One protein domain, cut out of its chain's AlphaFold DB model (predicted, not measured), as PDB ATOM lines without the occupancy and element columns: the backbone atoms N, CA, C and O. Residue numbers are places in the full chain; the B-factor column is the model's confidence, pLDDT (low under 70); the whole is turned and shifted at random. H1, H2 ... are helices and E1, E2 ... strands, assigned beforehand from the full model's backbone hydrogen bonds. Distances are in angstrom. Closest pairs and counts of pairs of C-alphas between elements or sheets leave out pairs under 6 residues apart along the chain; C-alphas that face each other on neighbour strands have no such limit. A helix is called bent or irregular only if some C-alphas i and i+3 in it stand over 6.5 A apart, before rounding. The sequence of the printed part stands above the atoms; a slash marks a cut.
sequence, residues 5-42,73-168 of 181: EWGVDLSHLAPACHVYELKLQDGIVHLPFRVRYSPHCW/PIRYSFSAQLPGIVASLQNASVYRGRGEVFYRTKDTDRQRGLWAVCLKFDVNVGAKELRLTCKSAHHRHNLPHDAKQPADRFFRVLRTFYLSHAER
ATOM      1  N   GLU A   5      -2.368  46.801  -8.329       58.53
ATOM      2  CA  GLU A   5      -1.242  46.010  -8.822       58.53
ATOM      3  C   GLU A   5      -1.108  46.262 -10.318       58.53
ATOM      4  O   GLU A   5      -2.064  46.078 -11.069       58.53
ATOM      5  N   TRP A   6       0.074  46.709 -10.753       60.03
ATOM      6  CA  TRP A   6       0.367  46.933 -12.172       60.03
ATOM      7  C   TRP A   6      -0.658  47.858 -12.859       60.03
ATOM      8  O   TRP A   6      -1.071  47.606 -13.976       60.03
ATOM      9  N   GLY A   7      -1.140  48.907 -12.179       66.69
ATOM     10  CA  GLY A   7      -2.132  49.839 -12.745       66.69
ATOM     11  C   GLY A   7      -3.567  49.298 -12.837       66.69
ATOM     12  O   GLY A   7      -4.449  49.999 -13.330       66.69
ATOM     13  N   VAL A   8      -3.825  48.088 -12.333       72.81
ATOM     14  CA  VAL A   8      -5.156  47.480 -12.248       72.81
ATOM     15  C   VAL A   8      -5.647  47.531 -10.805       72.81
ATOM     16  O   VAL A   8      -4.952  47.091  -9.888       72.81
ATOM     17  N   ASP A   9      -6.867  48.026 -10.598       83.56
ATOM     18  CA  ASP A   9      -7.491  48.040  -9.277       83.56
ATOM     19  C   ASP A   9      -8.103  46.673  -8.919       83.56
ATOM     20  O   ASP A   9      -9.163  46.264  -9.402       83.56
ATOM     21  N   LEU A  10      -7.436  45.951  -8.019       86.19
ATOM     22  CA  LEU A  10      -7.897  44.658  -7.519       86.19
ATOM     23  C   LEU A  10      -8.691  44.766  -6.213       86.19
ATOM     24  O   LEU A  10      -8.983  43.739  -5.600       86.19
ATOM     25  N   SER A  11      -9.083  45.972  -5.787       88.62
ATOM     26  CA  SER A  11      -9.879  46.213  -4.573       88.62
ATOM     27  C   SER A  11     -11.168  45.389  -4.523       88.62
ATOM     28  O   SER A  11     -11.564  44.921  -3.457       88.62
ATOM     29  N   HIS A  12     -11.781  45.113  -5.676       86.31
ATOM     30  CA  HIS A  12     -12.970  44.268  -5.790       86.31
ATOM     31  C   HIS A  12     -12.739  42.800  -5.369       86.31
ATOM     32  O   HIS A  12     -13.703  42.060  -5.177       86.31
ATOM     33  N   LEU A  13     -11.480  42.369  -5.213       89.50
ATOM     34  CA  LEU A  13     -11.106  41.054  -4.681       89.50
ATOM     35  C   LEU A  13     -10.844  41.065  -3.169       89.50
ATOM     36  O   LEU A  13     -10.608  40.006  -2.577       89.50
ATOM     37  N   ALA A  14     -10.879  42.239  -2.530       90.12
ATOM     38  CA  ALA A  14     -10.728  42.354  -1.090       90.12
ATOM     39  C   ALA A  14     -11.785  41.494  -0.374       90.12
ATOM     40  O   ALA A  14     -12.953  41.482  -0.774       90.12
ATOM     41  N   PRO A  15     -11.415  40.773   0.700       89.94
ATOM     42  CA  PRO A  15     -12.403  40.102   1.526       89.94
ATOM     43  C   PRO A  15     -13.429  41.103   2.060       89.94
ATOM     44  O   PRO A  15     -13.055  42.139   2.606       89.94
ATOM     45  N   ALA A  16     -14.708  40.758   1.952       93.25
ATOM     46  CA  ALA A  16     -15.813  41.574   2.441       93.25
ATOM     47  C   ALA A  16     -16.568  40.852   3.564       93.25
ATOM     48  O   ALA A  16     -16.412  39.645   3.762       93.25
ATOM     49  N   CYS A  17     -17.402  41.586   4.295       95.81
ATOM     50  CA  CYS A  17     -18.393  41.006   5.194       95.81
ATOM     51  C   CYS A  17     -19.783  41.390   4.693       95.81
ATOM     52  O   CYS A  17     -20.066  42.571   4.497       95.81
ATOM     53  N   HIS A  18     -20.642  40.397   4.483       95.94
ATOM     54  CA  HIS A  18     -22.033  40.612   4.097       95.94
ATOM     55  C   HIS A  18     -22.953  39.898   5.075       95.94
ATOM     56  O   HIS A  18     -22.762  38.719   5.371       95.94
ATOM     57  N   VAL A  19     -23.951  40.619   5.578       97.19
ATOM     58  CA  VAL A  19     -24.946  40.076   6.501       97.19
ATOM     59  C   VAL A  19     -26.190  39.712   5.708       97.19
ATOM     60  O   VAL A  19     -26.809  40.581   5.097       97.19
ATOM     61  N   TYR A  20     -26.557  38.434   5.730       97.19
ATOM     62  CA  TYR A  20     -27.831  37.973   5.184       97.19
ATOM     63  C   TYR A  20     -28.842  37.780   6.307       97.19
ATOM     64  O   TYR A  20     -28.509  37.271   7.376       97.19
ATOM     65  N   GLU A  21     -30.083  38.165   6.050       96.88
ATOM     66  CA  GLU A  21     -31.183  37.988   6.992       96.88
ATOM     67  C   GLU A  21     -31.922  36.689   6.682       96.88
ATOM     68  O   GLU A  21     -32.220  36.383   5.526       96.88
ATOM     69  N   LEU A  22     -32.262  35.910   7.701       95.38
ATOM     70  CA  LEU A  22     -33.096  34.736   7.529       95.38
ATOM     71  C   LEU A  22     -34.259  34.775   8.515       95.38
ATOM     72  O   LEU A  22     -34.072  34.731   9.729       95.38
ATOM     73  N   LYS A  23     -35.473  34.816   7.964       93.94
ATOM     74  CA  LYS A  23     -36.711  34.699   8.735       93.94
ATOM     75  C   LYS A  23     -37.022  33.223   8.967       93.94
ATOM     76  O   LYS A  23     -37.158  32.447   8.017       93.94
ATOM     77  N   LEU A  24     -37.095  32.838  10.233       92.38
ATOM     78  CA  LEU A  24     -37.407  31.497  10.716       92.38
ATOM     79  C   LEU A  24     -38.691  31.539  11.550       92.38
ATOM     80  O   LEU A  24     -39.204  32.611  11.855       92.38
ATOM     81  N   GLN A  25     -39.222  30.368  11.905       89.62
ATOM     82  CA  GLN A  25     -40.413  30.289  12.759       89.62
ATOM     83  C   GLN A  25     -40.165  30.928  14.134       89.62
ATOM     84  O   GLN A  25     -41.035  31.619  14.650       89.62
ATOM     85  N   ASP A  26     -38.954  30.771  14.674       88.25
ATOM     86  CA  ASP A  26     -38.590  31.245  16.015       88.25
ATOM     87  C   ASP A  26     -38.071  32.692  16.053       88.25
ATOM     88  O   ASP A  26     -37.675  33.184  17.111       88.25
ATOM     89  N   GLY A  27     -38.054  33.383  14.907       93.75
ATOM     90  CA  GLY A  27     -37.604  34.769  14.794       93.75
ATOM     91  C   GLY A  27     -36.689  35.022  13.599       93.75
ATOM     92  O   GLY A  27     -36.635  34.247  12.642       93.75
ATOM     93  N   ILE A  28     -35.954  36.128  13.659       95.50
ATOM     94  CA  ILE A  28     -35.015  36.544  12.614       95.50
ATOM     95  C   ILE A  28     -33.593  36.238  13.065       95.50
ATOM     96  O   ILE A  28     -33.239  36.457  14.220       95.50
ATOM     97  N   VAL A  29     -32.771  35.727  12.151       96.31
ATOM     98  CA  VAL A  29     -31.332  35.562  12.364       96.31
ATOM     99  C   VAL A  29     -30.549  36.363  11.326       96.31
ATOM    100  O   VAL A  29     -30.809  36.278  10.126       96.31
ATOM    101  N   HIS A  30     -29.564  37.126  11.796       97.31
ATOM    102  CA  HIS A  30     -28.606  37.837  10.955       97.31
ATOM    103  C   HIS A  30     -27.322  37.012  10.856       97.31
ATOM    104  O   HIS A  30     -26.681  36.716  11.863       97.31
ATOM    105  N   LEU A  31     -26.957  36.613   9.640       97.19
ATOM    106  CA  LEU A  31     -25.838  35.718   9.367       97.19
ATOM    107  C   LEU A  31     -24.697  36.503   8.705       97.19
ATOM    108  O   LEU A  31     -24.775  36.768   7.502       97.19
ATOM    109  N   PRO A  32     -23.645  36.891   9.453       97.56
ATOM    110  CA  PRO A  32     -22.482  37.554   8.883       97.56
ATOM    111  C   PRO A  32     -21.607  36.538   8.141       97.56
ATOM    112  O   PRO A  32     -21.051  35.621   8.740       97.56
ATOM    113  N   PHE A  33     -21.467  36.713   6.830       97.56
ATOM    114  CA  PHE A  33     -20.580  35.924   5.985       97.56
ATOM    115  C   PHE A  33     -19.324  36.708   5.636       97.56
ATOM    116  O   PHE A  33     -19.392  37.783   5.036       97.56
ATOM    117  N   ARG A  34     -18.163  36.110   5.909       97.25
ATOM    118  CA  ARG A  34     -16.896  36.553   5.336       97.25
ATOM    119  C   ARG A  34     -16.813  36.082   3.890       97.25
ATOM    120  O   ARG A  34     -16.731  34.882   3.610       97.25
ATOM    121  N   VAL A  35     -16.832  37.033   2.971       95.81
ATOM    122  CA  VAL A  35     -16.852  36.778   1.536       95.81
ATOM    123  C   VAL A  35     -15.443  36.820   0.972       95.81
ATOM    124  O   VAL A  35     -14.642  37.690   1.313       95.81
ATOM    125  N   ARG A  36     -15.128  35.845   0.119       94.69
ATOM    126  CA  ARG A  36     -13.854  35.756  -0.599       94.69
ATOM    127  C   ARG A  36     -14.109  35.686  -2.093       94.69
ATOM    128  O   ARG A  36     -14.896  34.854  -2.546       94.69
ATOM    129  N   TYR A  37     -13.396  36.509  -2.847       91.44
ATOM    130  CA  TYR A  37     -13.444  36.515  -4.302       91.44
ATOM    131  C   TYR A  37     -12.182  35.847  -4.828       91.44
ATOM    132  O   TYR A  37     -11.071  36.243  -4.487       91.44
ATOM    133  N   SER A  38     -12.354  34.791  -5.618       87.31
ATOM    134  CA  SER A  38     -11.211  34.202  -6.318       87.31
ATOM    135  C   SER A  38     -10.811  35.117  -7.489       87.31
ATOM    136  O   SER A  38     -11.661  35.855  -7.993       87.31
ATOM    137  N   PRO A  39      -9.545  35.090  -7.931       80.88
ATOM    138  CA  PRO A  39      -9.050  35.969  -8.985       80.88
ATOM    139  C   PRO A  39      -9.629  35.603 -10.369       80.88
ATOM    140  O   PRO A  39      -9.031  34.853 -11.137       80.88
ATOM    141  N   HIS A  40     -10.810  36.138 -10.705       79.19
ATOM    142  CA  HIS A  40     -11.532  35.826 -11.955       79.19
ATOM    143  C   HIS A  40     -11.105  36.662 -13.159       79.19
ATOM    144  O   HIS A  40     -11.450  36.314 -14.288       79.19
ATOM    145  N   CYS A  41     -10.343  37.736 -12.944       81.38
ATOM    146  CA  CYS A  41      -9.944  38.692 -13.980       81.38
ATOM    147  C   CYS A  41      -8.979  38.111 -15.021       81.38
ATOM    148  O   CYS A  41      -8.794  38.710 -16.077       81.38
ATOM    149  N   TRP A  42      -8.371  36.955 -14.747       81.88
ATOM    150  CA  TRP A  42      -7.261  36.424 -15.529       81.88
ATOM    151  C   TRP A  42      -7.652  35.254 -16.447       81.88
ATOM    152  O   TRP A  42      -8.582  34.484 -16.181       81.88
ATOM    153  N   PRO A  73      -9.922  42.181 -19.956       80.94
ATOM    154  CA  PRO A  73     -10.748  43.354 -19.642       80.94
ATOM    155  C   PRO A  73     -12.228  43.024 -19.414       80.94
ATOM    156  O   PRO A  73     -12.864  43.555 -18.506       80.94
ATOM    157  N   ILE A  74     -12.767  42.084 -20.196       80.44
ATOM    158  CA  ILE A  74     -14.151  41.614 -20.070       80.44
ATOM    159  C   ILE A  74     -14.372  40.922 -18.715       80.44
ATOM    160  O   ILE A  74     -15.336  41.222 -18.011       80.44
ATOM    161  N   ARG A  75     -13.464  40.018 -18.318       82.06
ATOM    162  CA  ARG A  75     -13.550  39.331 -17.019       82.06
ATOM    163  C   ARG A  75     -13.311  40.281 -15.857       82.06
ATOM    164  O   ARG A  75     -13.974  40.136 -14.839       82.06
ATOM    165  N   TYR A  76     -12.405  41.243 -16.009       85.38
ATOM    166  CA  TYR A  76     -12.158  42.284 -15.016       85.38
ATOM    167  C   TYR A  76     -13.411  43.134 -14.776       85.38
ATOM    168  O   TYR A  76     -13.867  43.240 -13.641       85.38
ATOM    169  N   SER A  77     -14.022  43.658 -15.845       84.19
ATOM    170  CA  SER A  77     -15.246  44.467 -15.763       84.19
ATOM    171  C   SER A  77     -16.397  43.715 -15.086       84.19
ATOM    172  O   SER A  77     -17.124  44.279 -14.267       84.19
ATOM    173  N   PHE A  78     -16.536  42.416 -15.364       85.50
ATOM    174  CA  PHE A  78     -17.509  41.583 -14.665       85.50
ATOM    175  C   PHE A  78     -17.118  41.313 -13.202       85.50
ATOM    176  O   PHE A  78     -17.955  41.410 -12.306       85.50
ATOM    177  N   SER A  79     -15.848  40.988 -12.941       87.69
ATOM    178  CA  SER A  79     -15.325  40.716 -11.596       87.69
ATOM    179  C   SER A  79     -15.540  41.904 -10.654       87.69
ATOM    180  O   SER A  79     -15.957  41.717  -9.512       87.69
ATOM    181  N   ALA A  80     -15.377  43.131 -11.158       88.44
ATOM    182  CA  ALA A  80     -15.639  44.363 -10.419       88.44
ATOM    183  C   ALA A  80     -17.100  44.501  -9.941       88.44
ATOM    184  O   ALA A  80     -17.366  45.182  -8.955       88.44
ATOM    185  N   GLN A  81     -18.054  43.825 -10.591       89.06
ATOM    186  CA  GLN A  81     -19.472  43.836 -10.206       89.06
ATOM    187  C   GLN A  81     -19.812  42.781  -9.142       89.06
ATOM    188  O   GLN A  81     -20.874  42.857  -8.518       89.06
ATOM    189  N   LEU A  82     -18.935  41.795  -8.907       90.12
ATOM    190  CA  LEU A  82     -19.194  40.685  -7.986       90.12
ATOM    191  C   LEU A  82     -19.544  41.133  -6.561       90.12
ATOM    192  O   LEU A  82     -20.465  40.537  -6.000       90.12
ATOM    193  N   PRO A  83     -18.908  42.160  -5.963       92.62
ATOM    194  CA  PRO A  83     -19.311  42.642  -4.645       92.62
ATOM    195  C   PRO A  83     -20.776  43.088  -4.584       92.62
ATOM    196  O   PRO A  83     -21.521  42.638  -3.713       92.62
ATOM    197  N   GLY A  84     -21.226  43.883  -5.560       91.94
ATOM    198  CA  GLY A  84     -22.622  44.319  -5.650       91.94
ATOM    199  C   GLY A  84     -23.587  43.162  -5.923       91.94
ATOM    200  O   GLY A  84     -24.649  43.069  -5.303       91.94
ATOM    201  N   ILE A  85     -23.195  42.221  -6.791       91.25
ATOM    202  CA  ILE A  85     -23.980  41.009  -7.057       91.25
ATOM    203  C   ILE A  85     -24.162  40.212  -5.764       91.25
ATOM    204  O   ILE A  85     -25.297  39.909  -5.404       91.25
ATOM    205  N   VAL A  86     -23.076  39.914  -5.044       93.12
ATOM    206  CA  VAL A  86     -23.112  39.130  -3.803       93.12
ATOM    207  C   VAL A  86     -23.958  39.822  -2.733       93.12
ATOM    208  O   VAL A  86     -24.801  39.170  -2.113       93.12
ATOM    209  N   ALA A  87     -23.815  41.138  -2.563       93.38
ATOM    210  CA  ALA A  87     -24.631  41.912  -1.628       93.38
ATOM    211  C   ALA A  87     -26.140  41.835  -1.944       93.38
ATOM    212  O   ALA A  87     -26.967  41.814  -1.034       93.38
ATOM    213  N   SER A  88     -26.517  41.721  -3.222       92.25
ATOM    214  CA  SER A  88     -27.924  41.676  -3.660       92.25
ATOM    215  C   SER A  88     -28.566  40.276  -3.664       92.25
ATOM    216  O   SER A  88     -29.740  40.127  -4.016       92.25
ATOM    217  N   LEU A  89     -27.841  39.230  -3.244       94.19
ATOM    218  CA  LEU A  89     -28.306  37.840  -3.367       94.19
ATOM    219  C   LEU A  89     -29.507  37.476  -2.500       94.19
ATOM    220  O   LEU A  89     -30.194  36.522  -2.851       94.19
ATOM    221  N   GLN A  90     -29.786  38.201  -1.412       94.06
ATOM    222  CA  GLN A  90     -30.834  37.883  -0.428       94.06
ATOM    223  C   GLN A  90     -32.135  37.360  -1.072       94.06
ATOM    224  O   GLN A  90     -32.685  36.330  -0.680       94.06
ATOM    225  N   ASN A  91     -32.578  38.048  -2.127       89.94
ATOM    226  CA  ASN A  91     -33.809  37.773  -2.862       89.94
ATOM    227  C   ASN A  91     -33.549  37.376  -4.324       89.94
ATOM    228  O   ASN A  91     -34.417  37.531  -5.188       89.94
ATOM    229  N   ALA A  92     -32.361  36.873  -4.638       92.94
ATOM    230  CA  ALA A  92     -32.030  36.413  -5.974       92.94
ATOM    231  C   ALA A  92     -32.653  35.042  -6.275       92.94
ATOM    232  O   ALA A  92     -32.855  34.207  -5.387       92.94
ATOM    233  N   SER A  93     -32.953  34.821  -7.557       92.44
ATOM    234  CA  SER A  93     -33.186  33.478  -8.091       92.44
ATOM    235  C   SER A  93     -31.834  32.827  -8.373       92.44
ATOM    236  O   SER A  93     -30.972  33.455  -8.990       92.44
ATOM    237  N   VAL A  94     -31.639  31.603  -7.901       92.75
ATOM    238  CA  VAL A  94     -30.376  30.867  -7.970       92.75
ATOM    239  C   VAL A  94     -30.622  29.400  -8.296       92.75
ATOM    240  O   VAL A  94     -31.688  28.864  -8.021       92.75
ATOM    241  N   TYR A  95     -29.623  28.718  -8.835       91.56
ATOM    242  CA  TYR A  95     -29.663  27.278  -9.063       91.56
ATOM    243  C   TYR A  95     -28.812  26.570  -8.011       91.56
ATOM    244  O   TYR A  95     -27.715  27.023  -7.682       91.56
ATOM    245  N   ARG A  96     -29.310  25.459  -7.462       89.50
ATOM    246  CA  ARG A  96     -28.573  24.662  -6.469       89.50
ATOM    247  C   ARG A  96     -27.592  23.727  -7.181       89.50
ATOM    248  O   ARG A  96     -28.016  22.976  -8.051       89.50
ATOM    249  N   GLY A  97     -26.326  23.739  -6.789       85.12
ATOM    250  CA  GLY A  97     -25.297  22.784  -7.210       85.12
ATOM    251  C   GLY A  97     -24.978  21.744  -6.137       85.12
ATOM    252  O   GLY A  97     -25.659  21.645  -5.107       85.12
ATOM    253  N   ARG A  98     -23.898  20.976  -6.332       81.12
ATOM    254  CA  ARG A  98     -23.397  20.039  -5.309       81.12
ATOM    255  C   ARG A  98     -22.558  20.779  -4.259       81.12
ATOM    256  O   ARG A  98     -21.337  20.820  -4.338       81.12
ATOM    257  N   GLY A  99     -23.231  21.343  -3.254       78.12
ATOM    258  CA  GLY A  99     -22.583  22.164  -2.218       78.12
ATOM    259  C   GLY A  99     -22.238  23.581  -2.689       78.12
ATOM    260  O   GLY A  99     -21.485  24.291  -2.027       78.12
ATOM    261  N   GLU A 100     -22.794  23.986  -3.829       90.00
ATOM    262  CA  GLU A 100     -22.583  25.279  -4.474       90.00
ATOM    263  C   GLU A 100     -23.933  25.900  -4.848       90.00
ATOM    264  O   GLU A 100     -24.972  25.232  -4.870       90.00
ATOM    265  N   VAL A 101     -23.920  27.196  -5.134       91.88
ATOM    266  CA  VAL A 101     -25.062  27.966  -5.613       91.88
ATOM    267  C   VAL A 101     -24.633  28.747  -6.839       91.88
ATOM    268  O   VAL A 101     -23.606  29.419  -6.824       91.88
ATOM    269  N   PHE A 102     -25.445  28.687  -7.886       90.81
ATOM    270  CA  PHE A 102     -25.198  29.397  -9.126       90.81
ATOM    271  C   PHE A 102     -26.188  30.545  -9.269       90.81
ATOM    272  O   PHE A 102     -27.393  30.331  -9.415       90.81
ATOM    273  N   TYR A 103     -25.681  31.770  -9.241       90.25
ATOM    274  CA  TYR A 103     -26.449  32.945  -9.622       90.25
ATOM    275  C   TYR A 103     -26.228  33.231 -11.104       90.25
ATOM    276  O   TYR A 103     -25.096  33.238 -11.582       90.25
ATOM    277  N   ARG A 104     -27.316  33.462 -11.834       84.75
ATOM    278  CA  ARG A 104     -27.271  33.829 -13.249       84.75
ATOM    279  C   ARG A 104     -27.625  35.301 -13.368       84.75
ATOM    280  O   ARG A 104     -28.724  35.681 -12.956       84.75
ATOM    281  N   THR A 105     -26.733  36.112 -13.935       77.50
ATOM    282  CA  THR A 105     -27.088  37.500 -14.236       77.50
ATOM    283  C   THR A 105     -28.234  37.523 -15.242       77.50
ATOM    284  O   THR A 105     -28.343  36.672 -16.132       77.50
ATOM    285  N   LYS A 106     -29.148  38.476 -15.069       69.88
ATOM    286  CA  LYS A 106     -30.137  38.786 -16.098       69.88
ATOM    287  C   LYS A 106     -29.432  39.661 -17.122       69.88
ATOM    288  O   LYS A 106     -29.442  40.875 -16.967       69.88
ATOM    289  N   ASP A 107     -28.772  39.060 -18.103       57.66
ATOM    290  CA  ASP A 107     -28.308  39.857 -19.232       57.66
ATOM    291  C   ASP A 107     -29.517  40.208 -20.106       57.66
ATOM    292  O   ASP A 107     -30.344  39.346 -20.427       57.66
ATOM    293  N   THR A 108     -29.669  41.494 -20.410       47.78
ATOM    294  CA  THR A 108     -30.752  42.026 -21.249       47.78
ATOM    295  C   THR A 108     -30.541  41.701 -22.725       47.78
ATOM    296  O   THR A 108     -31.490  41.775 -23.502       47.78
ATOM    297  N   ASP A 109     -29.330  41.290 -23.107       50.19
ATOM    298  CA  ASP A 109     -28.970  40.962 -24.481       50.19
ATOM    299  C   ASP A 109     -28.708  39.454 -24.647       50.19
ATOM    300  O   ASP A 109     -27.644  38.926 -24.317       50.19
ATOM    301  N   ARG A 110     -29.708  38.735 -25.175       49.34
ATOM    302  CA  ARG A 110     -29.656  37.276 -25.397       49.34
ATOM    303  C   ARG A 110     -28.500  36.838 -26.304       49.34
ATOM    304  O   ARG A 110     -28.103  35.678 -26.214       49.34
ATOM    305  N   GLN A 111     -27.974  37.715 -27.163       48.06
ATOM    306  CA  GLN A 111     -26.901  37.352 -28.092       48.06
ATOM    307  C   GLN A 111     -25.521  37.329 -27.440       48.06
ATOM    308  O   GLN A 111     -24.639  36.605 -27.897       48.06
ATOM    309  N   ARG A 112     -25.333  38.065 -26.341       52.84
ATOM    310  CA  ARG A 112     -24.021  38.196 -25.713       52.84
ATOM    311  C   ARG A 112     -23.671  37.066 -24.769       52.84
ATOM    312  O   ARG A 112     -22.526  37.052 -24.368       52.84
ATOM    313  N   GLY A 113     -24.563  36.112 -24.478       54.91
ATOM    314  CA  GLY A 113     -24.368  35.030 -23.495       54.91
ATOM    315  C   GLY A 113     -24.504  35.509 -22.042       54.91
ATOM    316  O   GLY A 113     -24.708  36.690 -21.801       54.91
ATOM    317  N   LEU A 114     -24.466  34.599 -21.064       68.06
ATOM    318  CA  LEU A 114     -24.821  34.905 -19.671       68.06
ATOM    319  C   LEU A 114     -23.624  34.713 -18.742       68.06
ATOM    320  O   LEU A 114     -22.829  33.790 -18.921       68.06
ATOM    321  N   TRP A 115     -23.525  35.532 -17.698       73.50
ATOM    322  CA  TRP A 115     -22.561  35.289 -16.633       73.50
ATOM    323  C   TRP A 115     -23.184  34.440 -15.529       73.50
ATOM    324  O   TRP A 115     -24.211  34.789 -14.938       73.50
ATOM    325  N   ALA A 116     -22.539  33.313 -15.240       83.19
ATOM    326  CA  ALA A 116     -22.860  32.467 -14.103       83.19
ATOM    327  C   ALA A 116     -21.820  32.686 -12.998       83.19
ATOM    328  O   ALA A 116     -20.618  32.502 -13.217       83.19
ATOM    329  N   VAL A 117     -22.296  33.063 -11.814       88.75
ATOM    330  CA  VAL A 117     -21.498  33.215 -10.596       88.75
ATOM    331  C   VAL A 117     -21.685  31.968  -9.741       88.75
ATOM    332  O   VAL A 117     -22.801  31.683  -9.311       88.75
ATOM    333  N   CYS A 118     -20.605  31.228  -9.491       91.31
ATOM    334  CA  CYS A 118     -20.596  30.098  -8.564       91.31
ATOM    335  C   CYS A 118     -20.159  30.550  -7.171       91.31
ATOM    336  O   CYS A 118     -19.074  31.110  -6.983       91.31
ATOM    337  N   LEU A 119     -20.998  30.246  -6.190       93.44
ATOM    338  CA  LEU A 119     -20.814  30.578  -4.791       93.44
ATOM    339  C   LEU A 119     -20.797  29.298  -3.967       93.44
ATOM    340  O   LEU A 119     -21.652  28.432  -4.130       93.44
ATOM    341  N   LYS A 120     -19.851  29.195  -3.042       94.06
ATOM    342  CA  LYS A 120     -19.764  28.077  -2.104       94.06
ATOM    343  C   LYS A 120     -19.918  28.581  -0.678       94.06
ATOM    344  O   LYS A 120     -19.133  29.427  -0.243       94.06
ATOM    345  N   PHE A 121     -20.901  28.037   0.032       94.69
ATOM    346  CA  PHE A 121     -21.006  28.199   1.477       94.69
ATOM    347  C   PHE A 121     -20.002  27.293   2.183       94.69
ATOM    348  O   PHE A 121     -19.774  26.158   1.759       94.69
ATOM    349  N   ASP A 122     -19.416  27.794   3.261       94.25
ATOM    350  CA  ASP A 122     -18.489  27.045   4.096       94.25
ATOM    351  C   ASP A 122     -18.527  27.561   5.542       94.25
ATOM    352  O   ASP A 122     -18.992  28.674   5.812       94.25
ATOM    353  N   VAL A 123     -18.027  26.751   6.468       95.56
ATOM    354  CA  VAL A 123     -17.900  27.078   7.888       95.56
ATOM    355  C   VAL A 123     -16.437  26.926   8.274       95.56
ATOM    356  O   VAL A 123     -15.862  25.846   8.168       95.56
ATOM    357  N   ASN A 124     -15.820  27.997   8.768       95.25
ATOM    358  CA  ASN A 124     -14.508  27.890   9.385       95.25
ATOM    359  C   ASN A 124     -14.653  27.764  10.898       95.25
ATOM    360  O   ASN A 124     -14.871  28.755  11.589       95.25
ATOM    361  N   VAL A 125     -14.493  26.539  11.399       94.69
ATOM    362  CA  VAL A 125     -14.630  26.230  12.829       94.69
ATOM    363  C   VAL A 125     -13.553  26.924  13.668       94.69
ATOM    364  O   VAL A 125     -13.876  27.500  14.700       94.69
ATOM    365  N   GLY A 126     -12.294  26.924  13.215       95.56
ATOM    366  CA  GLY A 126     -11.180  27.510  13.972       95.56
ATOM    367  C   GLY A 126     -11.297  29.026  14.160       95.56
ATOM    368  O   GLY A 126     -11.021  29.536  15.238       95.56
ATOM    369  N   ALA A 127     -11.754  29.737  13.131       94.94
ATOM    370  CA  ALA A 127     -11.975  31.181  13.159       94.94
ATOM    371  C   ALA A 127     -13.396  31.570  13.602       94.94
ATOM    372  O   ALA A 127     -13.664  32.758  13.755       94.94
ATOM    373  N   LYS A 128     -14.298  30.597  13.791       96.50
ATOM    374  CA  LYS A 128     -15.726  30.812  14.075       96.50
ATOM    375  C   LYS A 128     -16.398  31.747  13.057       96.50
ATOM    376  O   LYS A 128     -17.069  32.711  13.413       96.50
ATOM    377  N   GLU A 129     -16.193  31.469  11.768       96.19
ATOM    378  CA  GLU A 129     -16.696  32.298  10.662       96.19
ATOM    379  C   GLU A 129     -17.609  31.507   9.721       96.19
ATOM    380  O   GLU A 129     -17.260  30.407   9.278       96.19
ATOM    381  N   LEU A 130     -18.719  32.116   9.303       97.19
ATOM    382  CA  LEU A 130     -19.433  31.696   8.097       97.19
ATOM    383  C   LEU A 130     -18.719  32.270   6.871       97.19
ATOM    384  O   LEU A 130     -18.322  33.438   6.864       97.19
ATOM    385  N   ARG A 131     -18.546  31.469   5.819       96.38
ATOM    386  CA  ARG A 131     -17.818  31.869   4.609       96.38
ATOM    387  C   ARG A 131     -18.641  31.687   3.352       96.38
ATOM    388  O   ARG A 131     -19.340  30.691   3.184       96.38
ATOM    389  N   LEU A 132     -18.512  32.658   2.457       95.56
ATOM    390  CA  LEU A 132     -19.072  32.606   1.115       95.56
ATOM    391  C   LEU A 132     -17.945  32.844   0.114       95.56
ATOM    392  O   LEU A 132     -17.358  33.921   0.063       95.56
ATOM    393  N   THR A 133     -17.604  31.826  -0.666       94.75
ATOM    394  CA  THR A 133     -16.529  31.933  -1.659       94.75
ATOM    395  C   THR A 133     -17.121  32.072  -3.050       94.75
ATOM    396  O   THR A 133     -17.803  31.162  -3.516       94.75
ATOM    397  N   CYS A 134     -16.822  33.174  -3.734       92.25
ATOM    398  CA  CYS A 134     -17.087  33.341  -5.158       92.25
ATOM    399  C   CYS A 134     -16.003  32.599  -5.954       92.25
ATOM    400  O   CYS A 134     -14.904  33.116  -6.191       92.25
ATOM    401  N   LYS A 135     -16.305  31.343  -6.301       84.62
ATOM    402  CA  LYS A 135     -15.377  30.372  -6.901       84.62
ATOM    403  C   LYS A 135     -15.174  30.551  -8.390       84.62
ATOM    404  O   LYS A 135     -14.121  30.177  -8.890       84.62
ATOM    405  N   SER A 136     -16.183  31.037  -9.096       74.88
ATOM    406  CA  SER A 136     -16.067  31.298 -10.522       74.88
ATOM    407  C   SER A 136     -17.061  32.341 -10.989       74.88
ATOM    408  O   SER A 136     -18.189  32.419 -10.503       74.88
ATOM    409  N   ALA A 137     -16.610  33.118 -11.962       73.12
ATOM    410  CA  ALA A 137     -17.416  33.989 -12.786       73.12
ATOM    411  C   ALA A 137     -17.122  33.624 -14.239       73.12
ATOM    412  O   ALA A 137     -16.034  33.898 -14.751       73.12
ATOM    413  N   HIS A 138     -18.054  32.933 -14.892       73.56
ATOM    414  CA  HIS A 138     -17.849  32.487 -16.262       73.56
ATOM    415  C   HIS A 138     -18.985  32.915 -17.161       73.56
ATOM    416  O   HIS A 138     -20.160  32.708 -16.855       73.56
ATOM    417  N   HIS A 139     -18.583  33.423 -18.315       71.19
ATOM    418  CA  HIS A 139     -19.443  33.562 -19.461       71.19
ATOM    419  C   HIS A 139     -19.807  32.180 -20.012       71.19
ATOM    420  O   HIS A 139     -18.916  31.380 -20.308       71.19
ATOM    421  N   ARG A 140     -21.101  31.855 -20.050       71.25
ATOM    422  CA  ARG A 140     -21.625  30.567 -20.522       71.25
ATOM    423  C   ARG A 140     -23.007  30.746 -21.151       71.25
ATOM    424  O   ARG A 140     -23.802  31.579 -20.723       71.25
ATOM    425  N   HIS A 141     -23.322  29.900 -22.128       68.25
ATOM    426  CA  HIS A 141     -24.667  29.823 -22.715       68.25
ATOM    427  C   HIS A 141     -25.597  28.868 -21.948       68.25
ATOM    428  O   HIS A 141     -26.812  29.033 -21.980       68.25
ATOM    429  N   ASN A 142     -25.020  27.916 -21.207       71.06
ATOM    430  CA  ASN A 142     -25.741  26.893 -20.451       71.06
ATOM    431  C   ASN A 142     -25.450  27.002 -18.949       71.06
ATOM    432  O   ASN A 142     -24.401  27.508 -18.537       71.06
ATOM    433  N   LEU A 143     -26.367  26.482 -18.129       70.75
ATOM    434  CA  LEU A 143     -26.108  26.285 -16.703       70.75
ATOM    435  C   LEU A 143     -24.979  25.259 -16.499       70.75
ATOM    436  O   LEU A 143     -24.806  24.368 -17.337       70.75
ATOM    437  N   PRO A 144     -24.212  25.355 -15.398       74.19
ATOM    438  CA  PRO A 144     -23.302  24.288 -14.988       74.19
ATOM    439  C   PRO A 144     -24.020  22.933 -14.944       74.19
ATOM    440  O   PRO A 144     -25.184  22.868 -14.559       74.19
ATOM    441  N   HIS A 145     -23.337  21.857 -15.345       77.06
ATOM    442  CA  HIS A 145     -23.933  20.518 -15.467       77.06
ATOM    443  C   HIS A 145     -24.564  20.014 -14.156       77.06
ATOM    444  O   HIS A 145     -25.533  19.266 -14.166       77.06
ATOM    445  N   ASP A 146     -24.018  20.422 -13.014       79.50
ATOM    446  CA  ASP A 146     -24.498  20.049 -11.686       79.50
ATOM    447  C   ASP A 146     -25.585  20.989 -11.133       79.50
ATOM    448  O   ASP A 146     -26.098  20.752 -10.035       79.50
ATOM    449  N   ALA A 147     -25.958  22.039 -11.871       81.19
ATOM    450  CA  ALA A 147     -27.020  22.955 -11.487       81.19
ATOM    451  C   ALA A 147     -28.390  22.277 -11.618       81.19
ATOM    452  O   ALA A 147     -28.850  21.922 -12.704       81.19
ATOM    453  N   LYS A 148     -29.079  22.139 -10.488       81.62
ATOM    454  CA  LYS A 148     -30.424  21.573 -10.418       81.62
ATOM    455  C   LYS A 148     -31.462  22.594 -10.858       81.62
ATOM    456  O   LYS A 148     -31.414  23.759 -10.457       81.62
ATOM    457  N   GLN A 149     -32.420  22.119 -11.644       79.50
ATOM    458  CA  GLN A 149     -33.630  22.847 -12.009       79.50
ATOM    459  C   GLN A 149     -34.835  22.307 -11.218       79.50
ATOM    460  O   GLN A 149     -34.833  21.126 -10.861       79.50
ATOM    461  N   PRO A 150     -35.866  23.133 -10.955       85.62
ATOM    462  CA  PRO A 150     -35.967  24.558 -11.291       85.62
ATOM    463  C   PRO A 150     -35.060  25.444 -10.420       85.62
ATOM    464  O   PRO A 150     -34.454  24.981  -9.454       85.62
ATOM    465  N   ALA A 151     -34.956  26.726 -10.780       88.25
ATOM    466  CA  ALA A 151     -34.310  27.714  -9.922       88.25
ATOM    467  C   ALA A 151     -35.053  27.845  -8.580       88.25
ATOM    468  O   ALA A 151     -36.270  27.678  -8.505       88.25
ATOM    469  N   ASP A 152     -34.313  28.192  -7.536       92.38
ATOM    470  CA  ASP A 152     -34.792  28.413  -6.179       92.38
ATOM    471  C   ASP A 152     -34.471  29.847  -5.728       92.38
ATOM    472  O   ASP A 152     -33.763  30.601  -6.394       92.38
ATOM    473  N   ARG A 153     -34.993  30.260  -4.576       93.88
ATOM    474  CA  ARG A 153     -34.649  31.540  -3.955       93.88
ATOM    475  C   ARG A 153     -33.411  31.365  -3.087       93.88
ATOM    476  O   ARG A 153     -33.343  30.424  -2.301       93.88
ATOM    477  N   PHE A 154     -32.464  32.297  -3.169       94.81
ATOM    478  CA  PHE A 154     -31.219  32.232  -2.394       94.81
ATOM    479  C   PHE A 154     -31.464  32.021  -0.895       94.81
ATOM    480  O   PHE A 154     -30.865  31.123  -0.307       94.81
ATOM    481  N   PHE A 155     -32.415  32.748  -0.297       94.38
ATOM    482  CA  PHE A 155     -32.753  32.582   1.120       94.38
ATOM    483  C   PHE A 155     -33.213  31.156   1.479       94.38
ATOM    484  O   PHE A 155     -32.982  30.705   2.597       94.38
ATOM    485  N   ARG A 156     -33.832  30.404   0.552       93.50
ATOM    486  CA  ARG A 156     -34.218  28.999   0.789       93.50
ATOM    487  C   ARG A 156     -32.998  28.091   0.835       93.50
ATOM    488  O   ARG A 156     -32.976  27.145   1.620       93.50
ATOM    489  N   VAL A 157     -31.986  28.378   0.021       94.38
ATOM    490  CA  VAL A 157     -30.708  27.659   0.061       94.38
ATOM    491  C   VAL A 157     -29.939  28.009   1.333       94.38
ATOM    492  O   VAL A 157     -29.481  27.110   2.036       94.38
ATOM    493  N   LEU A 158     -29.880  29.299   1.670       95.25
ATOM    494  CA  LEU A 158     -29.282  29.793   2.907       95.25
ATOM    495  C   LEU A 158     -29.942  29.161   4.138       95.25
ATOM    496  O   LEU A 158     -29.240  28.729   5.046       95.25
ATOM    497  N   ARG A 159     -31.275  29.021   4.144       95.06
ATOM    498  CA  ARG A 159     -32.008  28.321   5.208       95.06
ATOM    499  C   ARG A 159     -31.546  26.880   5.372       95.06
ATOM    500  O   ARG A 159     -31.307  26.450   6.494       95.06
ATOM    501  N   THR A 160     -31.422  26.135   4.273       93.69
ATOM    502  CA  THR A 160     -30.926  24.752   4.321       93.69
ATOM    503  C   THR A 160     -29.517  24.695   4.912       93.69
ATOM    504  O   THR A 160     -29.264  23.860   5.774       93.69
ATOM    505  N   PHE A 161     -28.624  25.596   4.488       94.56
ATOM    506  CA  PHE A 161     -27.267  25.688   5.029       94.56
ATOM    507  C   PHE A 161     -27.258  26.036   6.524       94.56
ATOM    508  O   PHE A 161     -26.536  25.406   7.290       94.56
ATOM    509  N   TYR A 162     -28.068  27.006   6.948       95.69
ATOM    510  CA  TYR A 162     -28.176  27.402   8.349       95.69
ATOM    511  C   TYR A 162     -28.605  26.226   9.227       95.69
ATOM    512  O   TYR A 162     -27.914  25.888  10.185       95.69
ATOM    513  N   LEU A 163     -29.705  25.560   8.866       94.19
ATOM    514  CA  LEU A 163     -30.265  24.464   9.658       94.19
ATOM    515  C   LEU A 163     -29.296  23.279   9.782       94.19
ATOM    516  O   LEU A 163     -29.270  22.630  10.820       94.19
ATOM    517  N   SER A 164     -28.456  23.015   8.775       93.50
ATOM    518  CA  SER A 164     -27.488  21.914   8.843       93.50
ATOM    519  C   SER A 164     -26.248  22.200   9.701       93.50
ATOM    520  O   SER A 164     -25.502  21.266  10.002       93.50
ATOM    521  N   HIS A 165     -26.015  23.457  10.093       95.31
ATOM    522  CA  HIS A 165     -24.810  23.877  10.816       95.31
ATOM    523  C   HIS A 165     -25.098  24.502  12.181       95.31
ATOM    524  O   HIS A 165     -24.293  24.328  13.093       95.31
ATOM    525  N   ALA A 166     -26.226  25.195  12.348       93.88
ATOM    526  CA  ALA A 166     -26.525  25.935  13.569       93.88
ATOM    527  C   ALA A 166     -26.529  25.021  14.803       93.88
ATOM    528  O   ALA A 166     -25.993  25.386  15.839       93.88
ATOM    529  N   GLU A 167     -27.065  23.805  14.724       91.44
ATOM    530  CA  GLU A 167     -27.059  22.859  15.856       91.44
ATOM    531  C   GLU A 167     -25.661  22.329  16.209       91.44
ATOM    532  O   GLU A 167     -25.409  21.961  17.350       91.44
ATOM    533  N   ARG A 168     -24.735  22.324  15.246       94.62
ATOM    534  CA  ARG A 168     -23.378  21.776  15.403       94.62
ATOM    535  C   ARG A 168     -22.367  22.809  15.895       94.62
ATOM    536  O   ARG A 168     -21.262  22.444  16.290       94.62
TER     537      ARG A 168
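What this domain is: This is residues 5 to 42 and 73 to 168 of the 181 residues of an uncharacterized protein of Ahniella affigens (UniProt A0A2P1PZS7). One sheet of seven strands, strongly twisted and curled like part of a barrel, curls round the helix H3, and the two other helices, H1 and H2, lie over the same face as H3. H2 and H3 meet end to end in a corner, while the short H1 stays away from H3. The printed part has 134 residues, with three named helices and seven named strands that follow each other along the chain as E1 E2 H1 H2 E3 E4 E5 E6 E7 H3, and its class is mixed, helices and strands. The sheet runs E1 E2 E6 E5 E4 E3 E7 and is mixed: E2 and E6 are parallel, and the other neighbours are antiparallel. The whole is compact, with a radius of gyration of the C-alphas of 15.4 A, and spans 46 by 37 by 22 A.

Where its parts are: The printed part begins at Glu 5, and residues 5 to 15 come before the first named element. E1 is residues 16 to 24, 25.2 A from first to last C-alpha, and begins with C-alpha 16 at (-15.813, 41.574, 2.441). E2 is residues 27 to 37, 30.8 A long. After the cut come H1, residues 73 to 79, 9.6 A, and H2, residues 82 to 91, 15.8 A. H2 is irregular: C-alphas 87 and 90 are 7.5 A apart. E3 is residues 93 to 96 and E4 residues 101 to 104, both short strands. E5, residues 114 to 124, and E6, residues 129 to 140, are each 31.6 A long; C-alpha 129 is at (-16.696, 32.298, 10.662). E7 is residues 148 to 153, 12.6 A, and H3, residues 154 to 166, 17.8 A, ends with C-alpha 166 at (-26.525, 25.935, 13.569).

How they stand to each other: The edge strand E1 forms a hairpin with E2, antiparallel at 152 degrees, with N 18 and O 33 within hydrogen-bond range at 2.9 A. E2 and E6 are parallel at 58 degrees, with N 34 and O 130 2.8 A apart. E3 E4 E5 E6 are a meander, each strand the antiparallel neighbour of the one before. In it, N 122 of E5 and O 131 of E6 are 2.9 A apart, N 117 of E5 and O 103 of E4 2.8 A, and N 102 of E4 and O 95 of E3 2.8 A. The other edge strand, E7, is antiparallel to E3 at 135 degrees, with N 152 and O 94 2.8 A apart. H1, H2 and H3 are on one face of this sheet, which gives two layers, helices over a sheet. H1 is over E6 at a height of 9.1 A over the sheet, slantwise to the strands, at 33 degrees to E6 on the local plane. The closest C-alphas of H2 and E1 are those of Gln 90 and Tyr 20, 6.4 A apart. H2 and H3 touch only at their ends, H3 with residues 154 to 155 alone, about perpendicular at 86 degrees; their closest C-alphas, of Gln 90 and Phe 155, are 5.8 A apart. H1 and H2 meet only through their link, and H1 and H3 are apart. Every O i to N i+4 pair is within hydrogen-bond range in H1 and H3, and 4 of 6 are in H2.

The domain as a whole: The two C-alphas farthest apart are those of Trp 6 and Gln 25, at 50.6 A. Residues 43 to 72 are cut out, and C-alphas 42 and 73 are 8.8 A apart across the cut. Of the links that are printed whole, none is long; E4 to E5 and E6 to E7 are short, and the others are tight. The mean pLDDT of the printed part of this model is 86.2, and it is under 70 at residues 5 to 7, residues 106 to 114 and residue 141.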